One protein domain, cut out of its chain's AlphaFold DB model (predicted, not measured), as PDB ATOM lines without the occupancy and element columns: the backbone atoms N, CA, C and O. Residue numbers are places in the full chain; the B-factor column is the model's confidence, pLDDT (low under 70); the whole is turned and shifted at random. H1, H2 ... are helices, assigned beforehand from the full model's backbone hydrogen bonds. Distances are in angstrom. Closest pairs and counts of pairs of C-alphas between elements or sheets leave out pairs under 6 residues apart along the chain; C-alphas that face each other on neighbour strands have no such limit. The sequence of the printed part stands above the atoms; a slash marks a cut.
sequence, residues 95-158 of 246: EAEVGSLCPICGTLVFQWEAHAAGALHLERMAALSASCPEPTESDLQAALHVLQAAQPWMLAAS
ATOM      1  N   GLU A  95      48.061 107.325  11.344       81.75
ATOM      2  CA  GLU A  95      46.671 106.954  11.684       81.75
ATOM      3  C   GLU A  95      46.222 107.516  13.046       81.75
ATOM      4  O   GLU A  95      45.083 107.957  13.199       81.75
ATOM      5  N   ALA A  96      47.136 107.571  14.019       79.56
ATOM      6  CA  ALA A  96      46.883 108.162  15.331       79.56
ATOM      7  C   ALA A  96      46.642 109.683  15.255       79.56
ATOM      8  O   ALA A  96      45.759 110.220  15.924       79.56
ATOM      9  N   GLU A  97      47.402 110.381  14.411       79.56
ATOM     10  CA  GLU A  97      47.257 111.820  14.185       79.56
ATOM     11  C   GLU A  97      45.983 112.144  13.402       79.56
ATOM     12  O   GLU A  97      45.329 113.142  13.697       79.56
ATOM     13  N   VAL A  98      45.568 111.274  12.475       82.31
ATOM     14  CA  VAL A  98      44.295 111.417  11.750       82.31
ATOM     15  C   VAL A  98      43.110 111.454  12.716       82.31
ATOM     16  O   VAL A  98      42.220 112.285  12.544       82.31
ATOM     17  N   GLY A  99      43.123 110.633  13.772       81.12
ATOM     18  CA  GLY A  99      42.096 110.662  14.822       81.12
ATOM     19  C   GLY A  99      42.037 111.977  15.613       81.12
ATOM     20  O   GLY A  99      41.016 112.278  16.224       81.12
ATOM     21  N   SER A 100      43.107 112.775  15.572       84.38
ATOM     22  CA  SER A 100      43.223 114.073  16.255       84.38
ATOM     23  C   SER A 100      42.988 115.267  15.319       84.38
ATOM     24  O   SER A 100      43.151 116.425  15.720       84.38
ATOM     25  N   LEU A 101      42.631 115.016  14.055       87.69
ATOM     26  CA  LEU A 101      42.266 116.068  13.117       87.69
ATOM     27  C   LEU A 101      40.847 116.551  13.391       87.69
ATOM     28  O   LEU A 101      39.910 115.773  13.554       87.69
ATOM     29  N   CYS A 102      40.659 117.865  13.331       89.19
ATOM     30  CA  CYS A 102      39.316 118.406  13.208       89.19
ATOM     31  C   CYS A 102      38.724 118.013  11.838       89.19
ATOM     32  O   CYS A 102      39.324 118.370  10.818       89.19
ATOM     33  N   PRO A 103      37.531 117.389  11.772       87.38
ATOM     34  CA  PRO A 103      36.908 116.994  10.505       87.38
ATOM     35  C   PRO A 103      36.495 118.198   9.645       87.38
ATOM     36  O   PRO A 103      36.352 118.077   8.434       87.38
ATOM     37  N   ILE A 104      36.336 119.371  10.263       86.94
ATOM     38  CA  ILE A 104      35.956 120.621   9.594       86.94
ATOM     39  C   ILE A 104      37.187 121.370   9.086       86.94
ATOM     40  O   ILE A 104      37.204 121.897   7.977       86.94
ATOM     41  N   CYS A 105      38.232 121.448   9.911       84.38
ATOM     42  CA  CYS A 105      39.402 122.267   9.607       84.38
ATOM     43  C   CYS A 105      40.536 121.502   8.919       84.38
ATOM     44  O   CYS A 105      41.399 122.156   8.332       84.38
ATOM     45  N   GLY A 106      40.560 120.168   9.008       82.50
ATOM     46  CA  GLY A 106      41.647 119.330   8.491       82.50
ATOM     47  C   GLY A 106      42.992 119.573   9.186       82.50
ATOM     48  O   GLY A 106      44.046 119.321   8.606       82.50
ATOM     49  N   THR A 107      42.964 120.120  10.403       83.62
ATOM     50  CA  THR A 107      44.145 120.498  11.191       83.62
ATOM     51  C   THR A 107      44.212 119.685  12.471       83.62
ATOM     52  O   THR A 107      43.169 119.444  13.081       83.62
ATOM     53  N   LEU A 108      45.426 119.330  12.900       84.75
ATOM     54  CA  LEU A 108      45.648 118.694  14.199       84.75
ATOM     55  C   LEU A 108      45.205 119.628  15.319       84.75
ATOM     56  O   LEU A 108      45.552 120.812  15.327       84.75
ATOM     57  N   VAL A 109      44.435 119.084  16.254       87.12
ATOM     58  CA  VAL A 109      43.913 119.831  17.392       87.12
ATOM     59  C   VAL A 109      44.568 119.324  18.666       87.12
ATOM     60  O   VAL A 109      44.346 118.194  19.080       87.12
ATOM     61  N   PHE A 110      45.369 120.181  19.301       83.38
ATOM     62  CA  PHE A 110      45.977 119.874  20.599       83.38
ATOM     63  C   PHE A 110      45.034 120.183  21.776       83.38
ATOM     64  O   PHE A 110      45.062 119.492  22.788       83.38
ATOM     65  N   GLN A 111      44.183 121.209  21.643       86.88
ATOM     66  CA  GLN A 111      43.163 121.590  22.629       86.88
ATOM     67  C   GLN A 111      41.833 121.836  21.923       86.88
ATOM     68  O   GLN A 111      41.689 122.805  21.171       86.88
ATOM     69  N   TRP A 112      40.872 120.938  22.142       90.31
ATOM     70  CA  TRP A 112      39.616 120.927  21.398       90.31
ATOM     71  C   TRP A 112      38.725 122.119  21.733       90.31
ATOM     72  O   TRP A 112      38.173 122.747  20.835       90.31
ATOM     73  N   GLU A 113      38.651 122.490  23.006       91.62
ATOM     74  CA  GLU A 113      37.812 123.580  23.498       91.62
ATOM     75  C   GLU A 113      38.236 124.919  22.887       91.62
ATOM     76  O   GLU A 113      37.411 125.666  22.358       91.62
ATOM     77  N   ALA A 114      39.543 125.193  22.888       88.94
ATOM     78  CA  ALA A 114      40.102 126.402  22.290       88.94
ATOM     79  C   ALA A 114      39.917 126.427  20.765       88.94
ATOM     80  O   ALA A 114      39.680 127.484  20.179       88.94
ATOM     81  N   HIS A 115      40.004 125.263  20.116       91.38
ATOM     82  CA  HIS A 115      39.787 125.139  18.680       91.38
ATOM     83  C   HIS A 115      38.325 125.390  18.289       91.38
ATOM     84  O   HIS A 115      38.071 126.183  17.382       91.38
ATOM     85  N   ALA A 116      37.379 124.750  18.980       91.44
ATOM     86  CA  ALA A 116      35.948 124.852  18.702       91.44
ATOM     87  C   ALA A 116      35.415 126.281  18.906       91.44
ATOM     88  O   ALA A 116      34.560 126.734  18.150       91.44
ATOM     89  N   ALA A 117      35.963 127.018  19.878       91.69
ATOM     90  CA  ALA A 117      35.645 128.429  20.105       91.69
ATOM     91  C   ALA A 117      36.358 129.396  19.134       91.69
ATOM     92  O   ALA A 117      36.125 130.606  19.170       91.69
ATOM     93  N   GLY A 118      37.255 128.898  18.277       91.00
ATOM     94  CA  GLY A 118      38.046 129.722  17.372       91.00
ATOM     95  C   GLY A 118      37.218 130.306  16.224       91.00
ATOM     96  O   GLY A 118      36.503 129.584  15.533       91.00
ATOM     97  N   ALA A 119      37.394 131.601  15.938       86.62
ATOM     98  CA  ALA A 119      36.656 132.304  14.881       86.62
ATOM     99  C   ALA A 119      36.735 131.608  13.508       86.62
ATOM    100  O   ALA A 119      35.724 131.441  12.837       86.62
ATOM    101  N   LEU A 120      37.916 131.109  13.123       85.25
ATOM    102  CA  LEU A 120      38.097 130.386  11.856       85.25
ATOM    103  C   LEU A 120      37.354 129.048  11.804       85.25
ATOM    104  O   LEU A 120      36.922 128.630  10.731       85.25
ATOM    105  N   HIS A 121      37.244 128.357  12.939       91.06
ATOM    106  CA  HIS A 121      36.480 127.117  13.017       91.06
ATOM    107  C   HIS A 121      34.989 127.419  12.851       91.06
ATOM    108  O   HIS A 121      34.329 126.794  12.024       91.06
ATOM    109  N   LEU A 122      34.490 128.438  13.556       91.06
ATOM    110  CA  LEU A 122      33.101 128.887  13.476       91.06
ATOM    111  C   LEU A 122      32.720 129.380  12.070       91.06
ATOM    112  O   LEU A 122      31.664 129.017  11.559       91.06
ATOM    113  N   GLU A 123      33.588 130.144  11.404       88.00
ATOM    114  CA  GLU A 123      33.377 130.577  10.015       88.00
ATOM    115  C   GLU A 123      33.272 129.385   9.055       88.00
ATOM    116  O   GLU A 123      32.388 129.341   8.198       88.00
ATOM    117  N   ARG A 124      34.142 128.378   9.215       88.38
ATOM    118  CA  ARG A 124      34.098 127.153   8.402       88.38
ATOM    119  C   ARG A 124      32.867 126.303   8.700       88.38
ATOM    120  O   ARG A 124      32.283 125.764   7.765       88.38
ATOM    121  N   MET A 125      32.453 126.211   9.965       91.50
ATOM    122  CA  MET A 125      31.193 125.574  10.355       91.50
ATOM    123  C   MET A 125      30.001 126.240   9.667       91.50
ATOM    124  O   MET A 125      29.179 125.546   9.076       91.50
ATOM    125  N   ALA A 126      29.936 127.573   9.698       87.31
ATOM    126  CA  ALA A 126      28.859 128.332   9.074       87.31
ATOM    127  C   ALA A 126      28.825 128.128   7.548       87.31
ATOM    128  O   ALA A 126      27.761 127.895   6.972       87.31
ATOM    129  N   ALA A 127      29.991 128.148   6.894       85.50
ATOM    130  CA  ALA A 127      30.102 127.885   5.460       85.50
ATOM    131  C   ALA A 127      29.657 126.458   5.094       85.50
ATOM    132  O   ALA A 127      28.926 126.277   4.122       85.50
ATOM    133  N   LEU A 128      30.041 125.458   5.896       84.69
ATOM    134  CA  LEU A 128      29.590 124.077   5.724       84.69
ATOM    135  C   LEU A 128      28.073 123.968   5.860       84.69
ATOM    136  O   LEU A 128      27.432 123.407   4.975       84.69
ATOM    137  N   SER A 129      27.490 124.555   6.910       80.25
ATOM    138  CA  SER A 129      26.036 124.540   7.099       80.25
ATOM    139  C   SER A 129      25.288 125.235   5.965       80.25
ATOM    140  O   SER A 129      24.246 124.752   5.552       80.25
ATOM    141  N   ALA A 130      25.842 126.316   5.408       81.00
ATOM    142  CA  ALA A 130      25.242 127.011   4.272       81.00
ATOM    143  C   ALA A 130      25.333 126.210   2.960       81.00
ATOM    144  O   ALA A 130      24.544 126.432   2.047       81.00
ATOM    145  N   SER A 131      26.308 125.301   2.850       76.12
ATOM    146  CA  SER A 131      26.507 124.443   1.676       76.12
ATOM    147  C   SER A 131      25.765 123.106   1.748       76.12
ATOM    148  O   SER A 131      25.595 122.450   0.720       76.12
ATOM    149  N   CYS A 132      25.333 122.695   2.943       72.06
ATOM    150  CA  CYS A 132      24.561 121.475   3.115       72.06
ATOM    151  C   CYS A 132      23.098 121.720   2.725       72.06
ATOM    152  O   CYS A 132      22.482 122.651   3.245       72.06
ATOM    153  N   PRO A 133      22.519 120.893   1.839       75.25
ATOM    154  CA  PRO A 133      21.084 120.927   1.605       75.25
ATOM    155  C   PRO A 133      20.337 120.583   2.898       75.25
ATOM    156  O   PRO A 133      20.813 119.780   3.704       75.25
ATOM    157  N   GLU A 134      19.162 121.188   3.078       80.88
ATOM    158  CA  GLU A 134      18.241 120.817   4.155       80.88
ATOM    159  C   GLU A 134      17.983 119.299   4.110       80.88
ATOM    160  O   GLU A 134      17.748 118.755   3.022       80.88
ATOM    161  N   PRO A 135      18.043 118.603   5.260       83.88
ATOM    162  CA  PRO A 135      17.820 117.168   5.309       83.88
ATOM    163  C   PRO A 135      16.408 116.843   4.819       83.88
ATOM    164  O   PRO A 135      15.422 117.444   5.248       83.88
ATOM    165  N   THR A 136      16.302 115.876   3.913       90.50
ATOM    166  CA  THR A 136      15.005 115.435   3.398       90.50
ATOM    167  C   THR A 136      14.292 114.547   4.416       90.50
ATOM    168  O   THR A 136      14.903 113.978   5.321       90.50
ATOM    169  N   GLU A 137      12.981 114.357   4.254       91.06
ATOM    170  CA  GLU A 137      12.211 113.426   5.092       91.06
ATOM    171  C   GLU A 137      12.790 111.998   5.061       91.06
ATOM    172  O   GLU A 137      12.818 111.310   6.082       91.06
ATOM    173  N   SER A 138      13.331 111.579   3.912       92.44
ATOM    174  CA  SER A 138      14.024 110.295   3.766       92.44
ATOM    175  C   SER A 138      15.297 110.227   4.613       92.44
ATOM    176  O   SER A 138      15.572 109.192   5.219       92.44
ATOM    177  N   ASP A 139      16.064 111.317   4.685       90.25
ATOM    178  CA  ASP A 139      17.285 111.383   5.498       90.25
ATOM    179  C   ASP A 139      16.953 111.299   6.990       90.25
ATOM    180  O   ASP A 139      17.624 110.594   7.746       90.25
ATOM    181  N   LEU A 140      15.862 111.950   7.410       92.44
ATOM    182  CA  LEU A 140      15.362 111.876   8.783       92.44
ATOM    183  C   LEU A 140      14.902 110.458   9.143       92.44
ATOM    184  O   LEU A 140      15.261 109.948  10.205       92.44
ATOM    185  N   GLN A 141      14.151 109.790   8.262       93.56
ATOM    186  CA  GLN A 141      13.728 108.403   8.481       93.56
ATOM    187  C   GLN A 141      14.924 107.445   8.544       93.56
ATOM    188  O   GLN A 141      14.980 106.590   9.431       93.56
ATOM    189  N   ALA A 142      15.906 107.610   7.655       91.25
ATOM    190  CA  ALA A 142      17.130 106.817   7.675       91.25
ATOM    191  C   ALA A 142      17.921 107.033   8.976       91.25
ATOM    192  O   ALA A 142      18.341 106.062   9.609       91.25
ATOM    193  N   ALA A 143      18.064 108.284   9.423       90.12
ATOM    194  CA  ALA A 143      18.733 108.616  10.678       90.12
ATOM    195  C   ALA A 143      18.016 108.007  11.892       90.12
ATOM    196  O   ALA A 143      18.664 107.417  12.757       90.12
ATOM    197  N   LEU A 144      16.682 108.081  11.937       91.81
ATOM    198  CA  LEU A 144      15.885 107.452  12.992       91.81
ATOM    199  C   LEU A 144      16.068 105.934  13.007       91.81
ATOM    200  O   LEU A 144      16.246 105.364  14.079       91.81
ATOM    201  N   HIS A 145      16.084 105.282  11.846       92.62
ATOM    202  CA  HIS A 145      16.298 103.838  11.763       92.62
ATOM    203  C   HIS A 145      17.697 103.434  12.261       92.62
ATOM    204  O   HIS A 145      17.843 102.463  13.006       92.62
ATOM    205  N   VAL A 146      18.733 104.211  11.920       93.19
ATOM    206  CA  VAL A 146      20.096 104.008  12.440       93.19
ATOM    207  C   VAL A 146      20.141 104.201  13.958       93.19
ATOM    208  O   VAL A 146      20.726 103.375  14.658       93.19
ATOM    209  N   LEU A 147      19.493 105.241  14.486       91.31
ATOM    210  CA  LEU A 147      19.419 105.494  15.927       91.31
ATOM    211  C   LEU A 147      18.666 104.384  16.670       91.31
ATOM    212  O   LEU A 147      19.119 103.950  17.725       91.31
ATOM    213  N   GLN A 148      17.564 103.882  16.107       89.69
ATOM    214  CA  GLN A 148      16.814 102.747  16.656       89.69
ATOM    215  C   GLN A 148      17.667 101.478  16.721       89.69
ATOM    216  O   GLN A 148      17.599 100.751  17.711       89.69
ATOM    217  N   ALA A 149      18.484 101.222  15.697       89.00
ATOM    218  CA  ALA A 149      19.344 100.044  15.638       89.00
ATOM    219  C   ALA A 149      20.571 100.151  16.557       89.00
ATOM    220  O   ALA A 149      20.939  99.178  17.213       89.00
ATOM    221  N   ALA A 150      21.213 101.321  16.608       91.62
ATOM    222  CA  ALA A 150      22.453 101.511  17.352       91.62
ATOM    223  C   ALA A 150      22.210 101.804  18.837       91.62
ATOM    224  O   ALA A 150      22.927 101.285  19.691       91.62
ATOM    225  N   GLN A 151      21.229 102.659  19.152       89.19
ATOM    226  CA  GLN A 151      20.998 103.185  20.501       89.19
ATOM    227  C   GLN A 151      19.501 103.422  20.790       89.19
ATOM    228  O   GLN A 151      19.068 104.561  20.991       89.19
ATOM    229  N   PRO A 152      18.695 102.348  20.899       86.62
ATOM    230  CA  PRO A 152      17.248 102.454  21.114       86.62
ATOM    231  C   PRO A 152      16.874 103.161  22.428       86.62
ATOM    232  O   PRO A 152      15.817 103.785  22.525       86.62
ATOM    233  N   TRP A 153      17.746 103.112  23.438       87.25
ATOM    234  CA  TRP A 153      17.515 103.735  24.743       87.25
ATOM    235  C   TRP A 153      17.472 105.271  24.683       87.25
ATOM    236  O   TRP A 153      16.724 105.875  25.446       87.25
ATOM    237  N   MET A 154      18.202 105.912  23.760       85.00
ATOM    238  CA  MET A 154      18.149 107.372  23.593       85.00
ATOM    239  C   MET A 154      16.782 107.831  23.078       85.00
ATOM    240  O   MET A 154      16.259 108.866  23.501       85.00
ATOM    241  N   LEU A 155      16.175 107.040  22.191       83.94
ATOM    242  CA  LEU A 155      14.834 107.305  21.670       83.94
ATOM    243  C   LEU A 155      13.766 107.054  22.741       83.94
ATOM    244  O   LEU A 155      12.858 107.862  22.907       83.94
ATOM    245  N   ALA A 156      13.910 105.992  23.536       82.81
ATOM    246  CA  ALA A 156      13.012 105.732  24.658       82.81
ATOM    247  C   ALA A 156      13.069 106.845  25.723       82.81
ATOM    248  O   ALA A 156      12.028 107.295  26.200       82.81
ATOM    249  N   ALA A 157      14.269 107.330  26.062       82.94
ATOM    250  CA  ALA A 157      14.458 108.409  27.030       82.94
ATOM    251  C   ALA A 157      13.865 109.741  26.544       82.94
ATOM    252  O   ALA A 157      13.204 110.441  27.310       82.94
ATOM    253  N   SER A 158      14.052 110.076  25.266       84.00
ATOM    254  CA  SER A 158      13.469 111.286  24.676       84.00
ATOM    255  C   SER A 158      11.942 111.211  24.592       84.00
ATOM    256  O   SER A 158      11.276 112.181  24.940       84.00
TER     257      SER A 158
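AT A GLANCE: This is residues 95 to 158 of the 246 residues of the protein "uncharacterized protein LOC8027154" of Ixodes scapularis (UniProt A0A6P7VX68). The model is an open U with an empty middle: H1, a looped stretch of residues 99 to 111 and H2 make one arm, H3 and residues 132 to 136 make the base, and H4 makes the other arm, with H5 turned off at a corner at its end. No helix of the first arm or the base touches H4 or H5. The printed part has 64 residues with five named helices, H1 to H5 in chain order, and no named strand; the class is all helix. It is only just loose, close to extended, with a radius of gyration of the C-alphas of 15.9 A, and spans 35 by 28 by 24 A.

IN THESE COORDINATES: H1, residues 95 to 98, begins at C-alpha 95 (46.671, 106.954, 11.684) and is 5.1 A long. H2, residues 112 to 116, measures 6.0 A. H3, residues 119 to 131, runs 18.4 A from C-alpha 119 (36.656, 132.304, 14.881). H4, residues 137 to 150, is the longest, 19.9 A. H5, residues 152 to 158, runs 10.2 A to C-alpha 158 (13.469, 111.286, 24.676).

HOW THE PARTS SIT: H1 is apart from the other four helices. H2 and H3 are close but not clearly touching; their closest C-alphas, of His 115 and His 121, are 6.8 A apart. H3 and H4 are apart. H4, with residues 147 to 148 alone, only just touches H5, only at the corner, with 3 pairs of C-alphas within 8 A; the closest are those of Gln 148 and Leu 155, 7.1 A. Their lines stand at a steep tilt of 66 degrees, opposite ways. Every O i to N i+4 pair is within hydrogen-bond range in H2, H3, H4 and H5; H1 is too short for such a pair.

THE WHOLE: The C-alphas farthest apart, of Phe 110 and Glu 137, are 37.7 A apart. Residues 129 to 143 stand free, of which 129 to 131 belong to H3 and 137 to 143 to H4. The link from H1 to H2 is long, with 13 residues; the other three links are tight. The printed part has no cut, and no printed residue is under 70 in pLDDT.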